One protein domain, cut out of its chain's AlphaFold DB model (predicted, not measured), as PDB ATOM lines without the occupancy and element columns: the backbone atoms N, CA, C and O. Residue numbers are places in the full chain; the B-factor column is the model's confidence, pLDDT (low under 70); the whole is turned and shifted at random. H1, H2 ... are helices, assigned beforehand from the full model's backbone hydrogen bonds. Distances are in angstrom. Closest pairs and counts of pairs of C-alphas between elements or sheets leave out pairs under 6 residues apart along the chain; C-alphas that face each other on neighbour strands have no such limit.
ATOM      1  N   ASN A  50      97.659  16.643  26.877       82.06
ATOM      2  CA  ASN A  50      96.703  15.567  26.601       82.06
ATOM      3  C   ASN A  50      97.374  14.197  26.733       82.06
ATOM      4  O   ASN A  50      96.843  13.314  27.413       82.06
ATOM      5  N   LEU A  51      98.557  14.020  26.140       84.25
ATOM      6  CA  LEU A  51      99.342  12.796  26.287       84.25
ATOM      7  C   LEU A  51      99.677  12.515  27.761       84.25
ATOM      8  O   LEU A  51      99.449  11.403  28.246       84.25
ATOM      9  N   ALA A  52     100.130  13.527  28.505       83.31
ATOM     10  CA  ALA A  52     100.430  13.408  29.931       83.31
ATOM     11  C   ALA A  52      99.198  12.972  30.748       83.31
ATOM     12  O   ALA A  52      99.291  12.079  31.596       83.31
ATOM     13  N   GLN A  53      98.024  13.542  30.459       82.88
ATOM     14  CA  GLN A  53      96.771  13.169  31.117       82.88
ATOM     15  C   GLN A  53      96.373  11.718  30.814       82.88
ATOM     16  O   GLN A  53      95.953  10.988  31.715       82.88
ATOM     17  N   ARG A  54      96.564  11.257  29.573       87.50
ATOM     18  CA  ARG A  54      96.289   9.866  29.176       87.50
ATOM     19  C   ARG A  54      97.256   8.863  29.810       87.50
ATOM     20  O   ARG A  54      96.824   7.772  30.193       87.50
ATOM     21  N   HIS A  55      98.531   9.215  29.992       87.62
ATOM     22  CA  HIS A  55      99.448   8.406  30.809       87.62
ATOM     23  C   HIS A  55      98.999   8.363  32.274       87.62
ATOM     24  O   HIS A  55      99.041   7.303  32.900       87.62
ATOM     25  N   GLY A  56      98.508   9.487  32.807       86.00
ATOM     26  CA  GLY A  56      97.888   9.554  34.132       86.00
ATOM     27  C   GLY A  56      96.705   8.591  34.282       86.00
ATOM     28  O   GLY A  56      96.655   7.842  35.258       86.00
ATOM     29  N   LEU A  57      95.810   8.539  33.287       87.38
ATOM     30  CA  LEU A  57      94.686   7.593  33.247       87.38
ATOM     31  C   LEU A  57      95.149   6.134  33.281       87.38
ATOM     32  O   LEU A  57      94.650   5.350  34.088       87.38
ATOM     33  N   ARG A  58      96.122   5.763  32.438       89.75
ATOM     34  CA  ARG A  58      96.666   4.393  32.410       89.75
ATOM     35  C   ARG A  58      97.323   4.012  33.733       89.75
ATOM     36  O   ARG A  58      97.111   2.905  34.222       89.75
ATOM     37  N   ARG A  59      98.068   4.935  34.351       89.00
ATOM     38  CA  ARG A  59      98.682   4.713  35.668       89.00
ATOM     39  C   ARG A  59      97.625   4.531  36.756       89.00
ATOM     40  O   ARG A  59      97.780   3.658  37.603       89.00
ATOM     41  N   LEU A  60      96.547   5.314  36.732       88.25
ATOM     42  CA  LEU A  60      95.428   5.144  37.659       88.25
ATOM     43  C   LEU A  60      94.765   3.769  37.485       88.25
ATOM     44  O   LEU A  60      94.551   3.074  38.477       88.25
ATOM     45  N   ALA A  61      94.501   3.353  36.244       90.00
ATOM     46  CA  ALA A  61      93.952   2.033  35.944       90.00
ATOM     47  C   ALA A  61      94.861   0.897  36.443       90.00
ATOM     48  O   ALA A  61      94.378  -0.026  37.096       90.00
ATOM     49  N   ALA A  62      96.176   0.995  36.225       90.69
ATOM     50  CA  ALA A  62      97.145   0.017  36.723       90.69
ATOM     51  C   ALA A  62      97.116  -0.100  38.255       90.69
ATOM     52  O   ALA A  62      97.043  -1.206  38.787       90.69
ATOM     53  N   ARG A  63      97.084   1.035  38.964       89.25
ATOM     54  CA  ARG A  63      96.999   1.064  40.432       89.25
ATOM     55  C   ARG A  63      95.695   0.467  40.962       89.25
ATOM     56  O   ARG A  63      95.716  -0.225  41.976       89.25
ATOM     57  N   LEU A  64      94.570   0.688  40.276       88.25
ATOM     58  CA  LEU A  64      93.291   0.054  40.626       88.25
ATOM     59  C   LEU A  64      93.342  -1.466  40.460       88.25
ATOM     60  O   LEU A  64      92.897  -2.196  41.343       88.25
ATOM     61  N   VAL A  65      93.903  -1.955  39.350       89.88
ATOM     62  CA  VAL A  65      94.048  -3.399  39.098       89.88
ATOM     63  C   VAL A  65      94.964  -4.046  40.140       89.88
ATOM     64  O   VAL A  65      94.642  -5.122  40.647       89.88
ATOM     65  N   ALA A  66      96.055  -3.365  40.502       88.50
ATOM     66  CA  ALA A  66      96.987  -3.787  41.547       88.50
ATOM     67  C   ALA A  66      96.403  -3.704  42.972       88.50
ATOM     68  O   ALA A  66      96.982  -4.261  43.901       88.50
ATOM     69  N   GLY A  67      95.256  -3.039  43.160       85.38
ATOM     70  CA  GLY A  67      94.642  -2.836  44.475       85.38
ATOM     71  C   GLY A  67      95.333  -1.771  45.336       85.38
ATOM     72  O   GLY A  67      95.072  -1.698  46.532       85.38
ATOM     73  N   GLU A  68      96.192  -0.939  44.744       85.00
ATOM     74  CA  GLU A  68      96.920   0.143  45.428       85.00
ATOM     75  C   GLU A  68      96.069   1.399  45.662       85.00
ATOM     76  O   GLU A  68      96.440   2.275  46.443       85.00
ATOM     77  N   THR A  69      94.945   1.515  44.957       78.56
ATOM     78  CA  THR A  69      93.974   2.603  45.108       78.56
ATOM     79  C   THR A  69      92.604   1.978  45.322       78.56
ATOM     80  O   THR A  69      92.173   1.158  44.508       78.56
ATOM     81  N   ALA A  70      91.900   2.350  46.392       73.62
ATOM     82  CA  ALA A  70      90.520   1.922  46.572       73.62
ATOM     83  C   ALA A  70      89.595   2.680  45.608       73.62
ATOM     84  O   ALA A  70      89.835   3.833  45.260       73.62
ATOM     85  N   HIS A  71      88.487   2.052  45.214       70.50
ATOM     86  CA  HIS A  71      87.479   2.679  44.352       70.50
ATOM     87  C   HIS A  71      86.894   3.972  44.961       70.50
ATOM     88  O   HIS A  71      86.434   4.842  44.230       70.50
ATOM     89  N   THR A  72      86.921   4.105  46.291       66.38
ATOM     90  CA  THR A  72      86.476   5.290  47.044       66.38
ATOM     91  C   THR A  72      87.477   6.437  47.022       66.38
ATOM     92  O   THR A  72      87.093   7.582  47.239       66.38
ATOM     93  N   ASP A  73      88.741   6.133  46.735       67.56
ATOM     94  CA  ASP A  73      89.854   7.084  46.776       67.56
ATOM     95  C   ASP A  73      90.197   7.585  45.370       67.56
ATOM     96  O   ASP A  73      91.241   8.203  45.138       67.56
ATOM     97  N   LEU A  74      89.326   7.286  44.402       68.25
ATOM     98  CA  LEU A  74      89.451   7.807  43.059       68.25
ATOM     99  C   LEU A  74      89.420   9.331  43.112       68.25
ATOM    100  O   LEU A  74      88.497   9.910  43.690       68.25
ATOM    101  N   PRO A  75      90.400   9.998  42.487       64.38
ATOM    102  CA  PRO A  75      90.398  11.440  42.453       64.38
ATOM    103  C   PRO A  75      89.138  11.913  41.723       64.38
ATOM    104  O   PRO A  75      88.997  11.685  40.521       64.38
ATOM    105  N   MET A  76      88.285  12.649  42.441       58.34
ATOM    106  CA  MET A  76      87.162  13.452  41.924       58.34
ATOM    107  C   MET A  76      87.635  14.619  41.025       58.34
ATOM    108  O   MET A  76      86.935  15.615  40.869       58.34
ATOM    109  N   GLY A  77      88.855  14.538  40.488       57.66
ATOM    110  CA  GLY A  77      89.472  15.575  39.673       57.66
ATOM    111  C   GLY A  77      88.858  15.669  38.279       57.66
ATOM    112  O   GLY A  77      88.119  14.782  37.847       57.66
ATOM    113  N   ASP A  78      89.216  16.744  37.570       59.19
ATOM    114  CA  ASP A  78      88.737  17.133  36.236       59.19
ATOM    115  C   ASP A  78      89.171  16.178  35.107       59.19
ATOM    116  O   ASP A  78      89.692  16.564  34.062       59.19
ATOM    117  N   TRP A  79      88.846  14.892  35.238       69.44
ATOM    118  CA  TRP A  79      88.797  13.971  34.103       69.44
ATOM    119  C   TRP A  79      87.699  14.367  33.103       69.44
ATOM    120  O   TRP A  79      87.568  13.741  32.045       69.44
ATOM    121  N   ARG A  80      86.897  15.393  33.434       59.81
ATOM    122  CA  ARG A  80      85.813  15.937  32.619       59.81
ATOM    123  C   ARG A  80      86.280  16.333  31.221       59.81
ATOM    124  O   ARG A  80      85.602  15.987  30.252       59.81
ATOM    125  N   ASP A  81      87.465  16.927  31.150       65.12
ATOM    126  CA  ASP A  81      88.016  17.515  29.928       65.12
ATOM    127  C   ASP A  81      89.126  16.660  29.303       65.12
ATOM    128  O   ASP A  81      89.796  17.088  28.365       65.12
ATOM    129  N   THR A  82      89.310  15.423  29.786       71.44
ATOM    130  CA  THR A  82      90.306  14.516  29.203       71.44
ATOM    131  C   THR A  82      89.941  14.200  27.760       71.44
ATOM    132  O   THR A  82      88.916  13.564  27.493       71.44
ATOM    133  N   LYS A  83      90.811  14.571  26.818       78.69
ATOM    134  CA  LYS A  83      90.703  14.103  25.435       78.69
ATOM    135  C   LYS A  83      91.063  12.620  25.382       78.69
ATOM    136  O   LYS A  83      92.219  12.234  25.520       78.69
ATOM    137  N   VAL A  84      90.037  11.793  25.216       83.62
ATOM    138  CA  VAL A  84      90.136  10.334  25.114       83.62
ATOM    139  C   VAL A  84      90.056   9.900  23.653       83.62
ATOM    140  O   VAL A  84      89.112  10.235  22.928       83.62
ATOM    141  N   GLU A  85      91.041   9.130  23.209       85.69
ATOM    142  CA  GLU A  85      91.173   8.728  21.803       85.69
ATOM    143  C   GLU A  85      90.713   7.289  21.578       85.69
ATOM    144  O   GLU A  85      90.125   6.980  20.537       85.69
ATOM    145  N   THR A  86      90.909   6.428  22.575       88.38
ATOM    146  CA  THR A  86      90.576   4.998  22.506       88.38
ATOM    147  C   THR A  86      89.238   4.679  23.176       88.38
ATOM    148  O   THR A  86      88.706   5.460  23.975       88.38
ATOM    149  N   ALA A  87      88.657   3.526  22.836       88.44
ATOM    150  CA  ALA A  87      87.405   3.070  23.436       88.44
ATOM    151  C   ALA A  87      87.594   2.687  24.914       88.44
ATOM    152  O   ALA A  87      86.711   2.926  25.741       88.44
ATOM    153  N   GLU A  88      88.764   2.154  25.252       90.81
ATOM    154  CA  GLU A  88      89.161   1.747  26.595       90.81
ATOM    155  C   GLU A  88      89.316   2.972  27.504       90.81
ATOM    156  O   GLU A  88      88.758   3.001  28.601       90.81
ATOM    157  N   GLU A  89      89.982   4.029  27.018       89.75
ATOM    158  CA  GLU A  89      90.082   5.310  27.731       89.75
ATOM    159  C   GLU A  89      88.696   5.916  27.984       89.75
ATOM    160  O   GLU A  89      88.403   6.324  29.108       89.75
ATOM    161  N   ARG A  90      87.819   5.941  26.968       88.38
ATOM    162  CA  ARG A  90      86.437   6.440  27.110       88.38
ATOM    163  C   ARG A  90      85.663   5.665  28.168       88.38
ATOM    164  O   ARG A  90      85.053   6.276  29.043       88.38
ATOM    165  N   SER A  91      85.707   4.337  28.093       87.44
ATOM    166  CA  SER A  91      84.977   3.451  29.004       87.44
ATOM    167  C   SER A  91      85.430   3.649  30.448       87.44
ATOM    168  O   SER A  91      84.602   3.779  31.349       87.44
ATOM    169  N   PHE A  92      86.741   3.749  30.667       88.31
ATOM    170  CA  PHE A  92      87.302   3.982  31.991       88.31
ATOM    171  C   PHE A  92      86.966   5.385  32.529       88.31
ATOM    172  O   PHE A  92      86.490   5.503  33.659       88.31
ATOM    173  N   VAL A  93      87.109   6.440  31.713       86.12
ATOM    174  CA  VAL A  93      86.773   7.828  32.098       86.12
ATOM    175  C   VAL A  93      85.300   7.985  32.477       86.12
ATOM    176  O   VAL A  93      84.983   8.713  33.416       86.12
ATOM    177  N   MET A  94      84.390   7.297  31.784       81.44
ATOM    178  CA  MET A  94      82.965   7.323  32.125       81.44
ATOM    179  C   MET A  94      82.675   6.734  33.511       81.44
ATOM    180  O   MET A  94      81.747   7.192  34.175       81.44
ATOM    181  N   LEU A  95      83.460   5.751  33.961       81.44
ATOM    182  CA  LEU A  95      83.236   5.048  35.228       81.44
ATOM    183  C   LEU A  95      83.890   5.740  36.429       81.44
ATOM    184  O   LEU A  95      83.316   5.705  37.517       81.44
ATOM    185  N   ILE A  96      85.035   6.407  36.237       78.06
ATOM    186  CA  ILE A  96      85.696   7.228  37.275       78.06
ATOM    187  C   ILE A  96      85.057   8.614  37.448       78.06
ATOM    188  O   ILE A  96      85.477   9.372  38.317       78.06
ATOM    189  N   ARG A  97      84.050   8.957  36.630       68.06
ATOM    190  CA  ARG A  97      83.290  10.214  36.681       68.06
ATOM    191  C   ARG A  97      81.892  10.021  37.301       68.06
ATOM    192  O   ARG A  97      80.904  10.347  36.637       68.06
ATOM    193  N   PRO A  98      81.719   9.525  38.538       58.19
ATOM    194  CA  PRO A  98      80.450   9.758  39.195       58.19
ATOM    195  C   PRO A  98      80.393  11.239  39.586       58.19
ATOM    196  O   PRO A  98      81.143  11.703  40.441       58.19
ATOM    197  N   SER A  99      79.494  12.014  38.980       51.66
ATOM    198  CA  SER A  99      79.028  13.228  39.651       51.66
ATOM    199  C   SER A  99      78.387  12.805  40.973       51.66
ATOM    200  O   SER A  99      77.680  11.799  41.012       51.66
ATOM    201  N   GLY A 100      78.603  13.557  42.054       51.66
ATOM    202  CA  GLY A 100      78.031  13.235  43.371       51.66
ATOM    203  C   GLY A 100      76.509  13.014  43.352       51.66
ATOM    204  O   GLY A 100      76.001  12.232  44.138       51.66
ATOM    205  N   CYS A 101      75.792  13.611  42.392       54.81
ATOM    206  CA  CYS A 101      74.358  13.396  42.158       54.81
ATOM    207  C   CYS A 101      73.996  12.091  41.418       54.81
ATOM    208  O   CYS A 101      72.842  11.680  41.435       54.81
ATOM    209  N   CYS A 102      74.952  11.445  40.748       54.31
ATOM    210  CA  CYS A 102      74.758  10.184  40.028       54.31
ATOM    211  C   CYS A 102      75.298   8.977  40.793       54.31
ATOM    212  O   CYS A 102      75.024   7.859  40.373       54.31
ATOM    213  N   LEU A 103      76.027   9.191  41.894       55.78
ATOM    214  CA  LEU A 103      76.465   8.131  42.800       55.78
ATOM    215  C   LEU A 103      75.259   7.350  43.332       55.78
ATOM    216  O   LEU A 103      75.289   6.130  43.294       55.78
ATOM    217  N   ASP A 104      74.163   8.020  43.702       52.53
ATOM    218  CA  ASP A 104      72.935   7.344  44.148       52.53
ATOM    219  C   ASP A 104      72.267   6.535  43.019       52.53
ATOM    220  O   ASP A 104      71.864   5.394  43.224       52.53
ATOM    221  N   TYR A 105      72.249   7.060  41.789       48.50
ATOM    222  CA  TYR A 105      71.660   6.384  40.621       48.50
ATOM    223  C   TYR A 105      72.522   5.221  40.085       48.50
ATOM    224  O   TYR A 105      72.006   4.219  39.585       48.50
ATOM    225  N   THR A 106      73.853   5.300  40.189       51.69
ATOM    226  CA  THR A 106      74.743   4.160  39.903       51.69
ATOM    227  C   THR A 106      74.761   3.159  41.058       51.69
ATOM    228  O   THR A 106      74.887   1.957  40.808       51.69
ATOM    229  N   MET A 107      74.541   3.611  42.297       51.84
ATOM    230  CA  MET A 107      74.329   2.753  43.466       51.84
ATOM    231  C   MET A 107      72.978   2.025  43.447       51.84
ATOM    232  O   MET A 107      72.909   0.931  44.005       51.84
ATOM    233  N   GLU A 108      71.955   2.513  42.733       49.78
ATOM    234  CA  GLU A 108      70.711   1.757  42.479       49.78
ATOM    235  C   GLU A 108      70.950   0.472  41.654       49.78
ATOM    236  O   GLU A 108      70.232  -0.512  41.831       49.78
ATOM    237  N   ARG A 109      72.012   0.403  40.824       54.97
ATOM    238  CA  ARG A 109      72.490  -0.864  40.204       54.97
ATOM    239  C   ARG A 109      73.360  -1.720  41.137       54.97
ATOM    240  O   ARG A 109      73.799  -2.806  40.751       54.97
ATOM    241  N   GLY A 110      73.607  -1.242  42.352       62.66
ATOM    242  CA  GLY A 110      74.439  -1.855  43.376       62.66
ATOM    243  C   GLY A 110      75.911  -1.410  43.293       62.66
ATOM    244  O   GLY A 110      76.535  -1.559  42.239       62.66
ATOM    245  N   PRO A 111      76.531  -0.960  44.404       63.81
ATOM    246  CA  PRO A 111      77.936  -0.520  44.438       63.81
ATOM    247  C   PRO A 111      78.936  -1.609  44.014       63.81
ATOM    248  O   PRO A 111      80.003  -1.304  43.485       63.81
ATOM    249  N   ARG A 112      78.578  -2.891  44.180       67.06
ATOM    250  CA  ARG A 112      79.380  -4.029  43.701       67.06
ATOM    251  C   ARG A 112      79.446  -4.103  42.175       67.06
ATOM    252  O   ARG A 112      80.500  -4.408  41.632       67.06
ATOM    253  N   THR A 113      78.346  -3.799  41.491       78.88
ATOM    254  CA  THR A 113      78.259  -3.854  40.027       78.88
ATOM    255  C   THR A 113      79.103  -2.757  39.387       78.88
ATOM    256  O   THR A 113      79.806  -3.011  38.414       78.88
ATOM    257  N   TRP A 114      79.081  -1.547  39.957       79.31
ATOM    258  CA  TRP A 114      79.926  -0.445  39.492       79.31
ATOM    259  C   TRP A 114      81.416  -0.725  39.720       79.31
ATOM    260  O   TRP A 114      82.207  -0.555  38.796       79.31
ATOM    261  N   ALA A 115      81.796  -1.206  40.910       80.81
ATOM    262  CA  ALA A 115      83.192  -1.525  41.213       80.81
ATOM    263  C   ALA A 115      83.748  -2.607  40.271       80.81
ATOM    264  O   ALA A 115      84.865  -2.478  39.772       80.81
ATOM    265  N   GLU A 116      82.947  -3.629  39.962       84.88
ATOM    266  CA  GLU A 116      83.337  -4.671  39.010       84.88
ATOM    267  C   GLU A 116      83.487  -4.120  37.585       84.88
ATOM    268  O   GLU A 116      84.494  -4.368  36.924       84.88
ATOM    269  N   GLN A 117      82.540  -3.301  37.119       86.12
ATOM    270  CA  GLN A 117      82.639  -2.651  35.805       86.12
ATOM    271  C   GLN A 117      83.870  -1.748  35.700       86.12
ATOM    272  O   GLN A 117      84.559  -1.753  34.679       86.12
ATOM    273  N   LEU A 118      84.172  -1.003  36.762       87.31
ATOM    274  CA  LEU A 118      85.356  -0.159  36.842       87.31
ATOM    275  C   LEU A 118      86.641  -0.991  36.781       87.31
ATOM    276  O   LEU A 118      87.562  -0.631  36.046       87.31
ATOM    277  N   ARG A 119      86.695  -2.119  37.496       88.69
ATOM    278  CA  ARG A 119      87.830  -3.048  37.455       88.69
ATOM    279  C   ARG A 119      88.019  -3.650  36.060       88.69
ATOM    280  O   ARG A 119      89.147  -3.684  35.571       88.69
ATOM    281  N   ILE A 120      86.938  -4.069  35.400       91.12
ATOM    282  CA  ILE A 120      86.971  -4.594  34.024       91.12
ATOM    283  C   ILE A 120      87.501  -3.531  33.053       91.12
ATOM    284  O   ILE A 120      88.395  -3.815  32.256       91.12
ATOM    285  N   ALA A 121      87.002  -2.295  33.140       91.44
ATOM    286  CA  ALA A 121      87.461  -1.201  32.288       91.44
ATOM    287  C   ALA A 121      88.933  -0.838  32.546       91.44
ATOM    288  O   ALA A 121      89.680  -0.594  31.597       91.44
ATOM    289  N   ALA A 122      89.372  -0.848  33.808       91.25
ATOM    290  CA  ALA A 122      90.771  -0.639  34.165       91.25
ATOM    291  C   ALA A 122      91.669  -1.727  33.556       91.25
ATOM    292  O   ALA A 122      92.690  -1.416  32.945       91.25
ATOM    293  N   LEU A 123      91.257  -2.994  33.655       93.38
ATOM    294  CA  LEU A 123      91.993  -4.122  33.090       93.38
ATOM    295  C   LEU A 123      92.093  -4.023  31.561       93.38
ATOM    296  O   LEU A 123      93.185  -4.178  31.010       93.38
ATOM    297  N   ALA A 124      90.996  -3.675  30.886       93.25
ATOM    298  CA  ALA A 124      90.990  -3.436  29.444       93.25
ATOM    299  C   ALA A 124      91.948  -2.299  29.048       93.25
ATOM    300  O   ALA A 124      92.745  -2.458  28.126       93.25
ATOM    301  N   LEU A 125      91.944  -1.184  29.789       92.12
ATOM    302  CA  LEU A 125      92.841  -0.056  29.529       92.12
ATOM    303  C   LEU A 125      94.316  -0.411  29.765       92.12
ATOM    304  O   LEU A 125      95.163  -0.055  28.948       92.12
ATOM    305  N   THR A 126      94.637  -1.138  30.838       91.56
ATOM    306  CA  THR A 126      96.018  -1.588  31.110       91.56
ATOM    307  C   THR A 126      96.535  -2.609  30.099       91.56
ATOM    308  O   THR A 126      97.736  -2.671  29.864       91.56
ATOM    309  N   SER A 127      95.632  -3.373  29.478       90.94
ATOM    310  CA  SER A 127      95.959  -4.367  28.448       90.94
ATOM    311  C   SER A 127      95.975  -3.778  27.031       90.94
ATOM    312  O   SER A 127      96.314  -4.476  26.076       90.94
ATOM    313  N   SER A 128      95.571  -2.513  26.876       89.62
ATOM    314  CA  SER A 128      95.549  -1.815  25.589       89.62
ATOM    315  C   SER A 128      96.958  -1.451  25.114       89.62
ATOM    316  O   SER A 128      97.910  -1.414  25.895       89.62
TER     317      SER A 128
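What this domain is: This is residues 50 to 128 of the 135 residues of an uncharacterized protein of Kitasatospora gansuensis (UniProt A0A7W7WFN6). Long helices H1 and H4 cross steeply; H2 packs on both and H3 lies near H4. The 79 printed residues hold H1 to H4 in order and no named strand: all helix. They are compact, with 11.9 A radius of gyration of the C-alphas, spanning 34 by 25 by 21 A.

How they stand to each other: H1, residues 50 to 66, touches H4, residues 111 to 126, with residues 58 to 65 alone, at a steep tilt of 59 degrees; C-alphas 61 and 122 are closest, 4.5 A apart. H2, residues 87 to 95, touches H4 at a shallow tilt of 29 degrees; C-alphas 88 and 125 are closest, 5.0 A apart. H3, residues 103 to 107, is close to H4, not clearly touching. Every helix O i to N i+4 pair is within hydrogen-bond range.

Where its parts are: H1 runs 24.5 A from C-alpha 50 at (96.703, 15.567, 26.601); H4 runs 22.5 A to C-alpha 126 at (96.018, -1.588, 31.110).

The domain as a whole: The printed part has no cut; pLDDT is under 70 at residues 72 to 81 and 97 to 112.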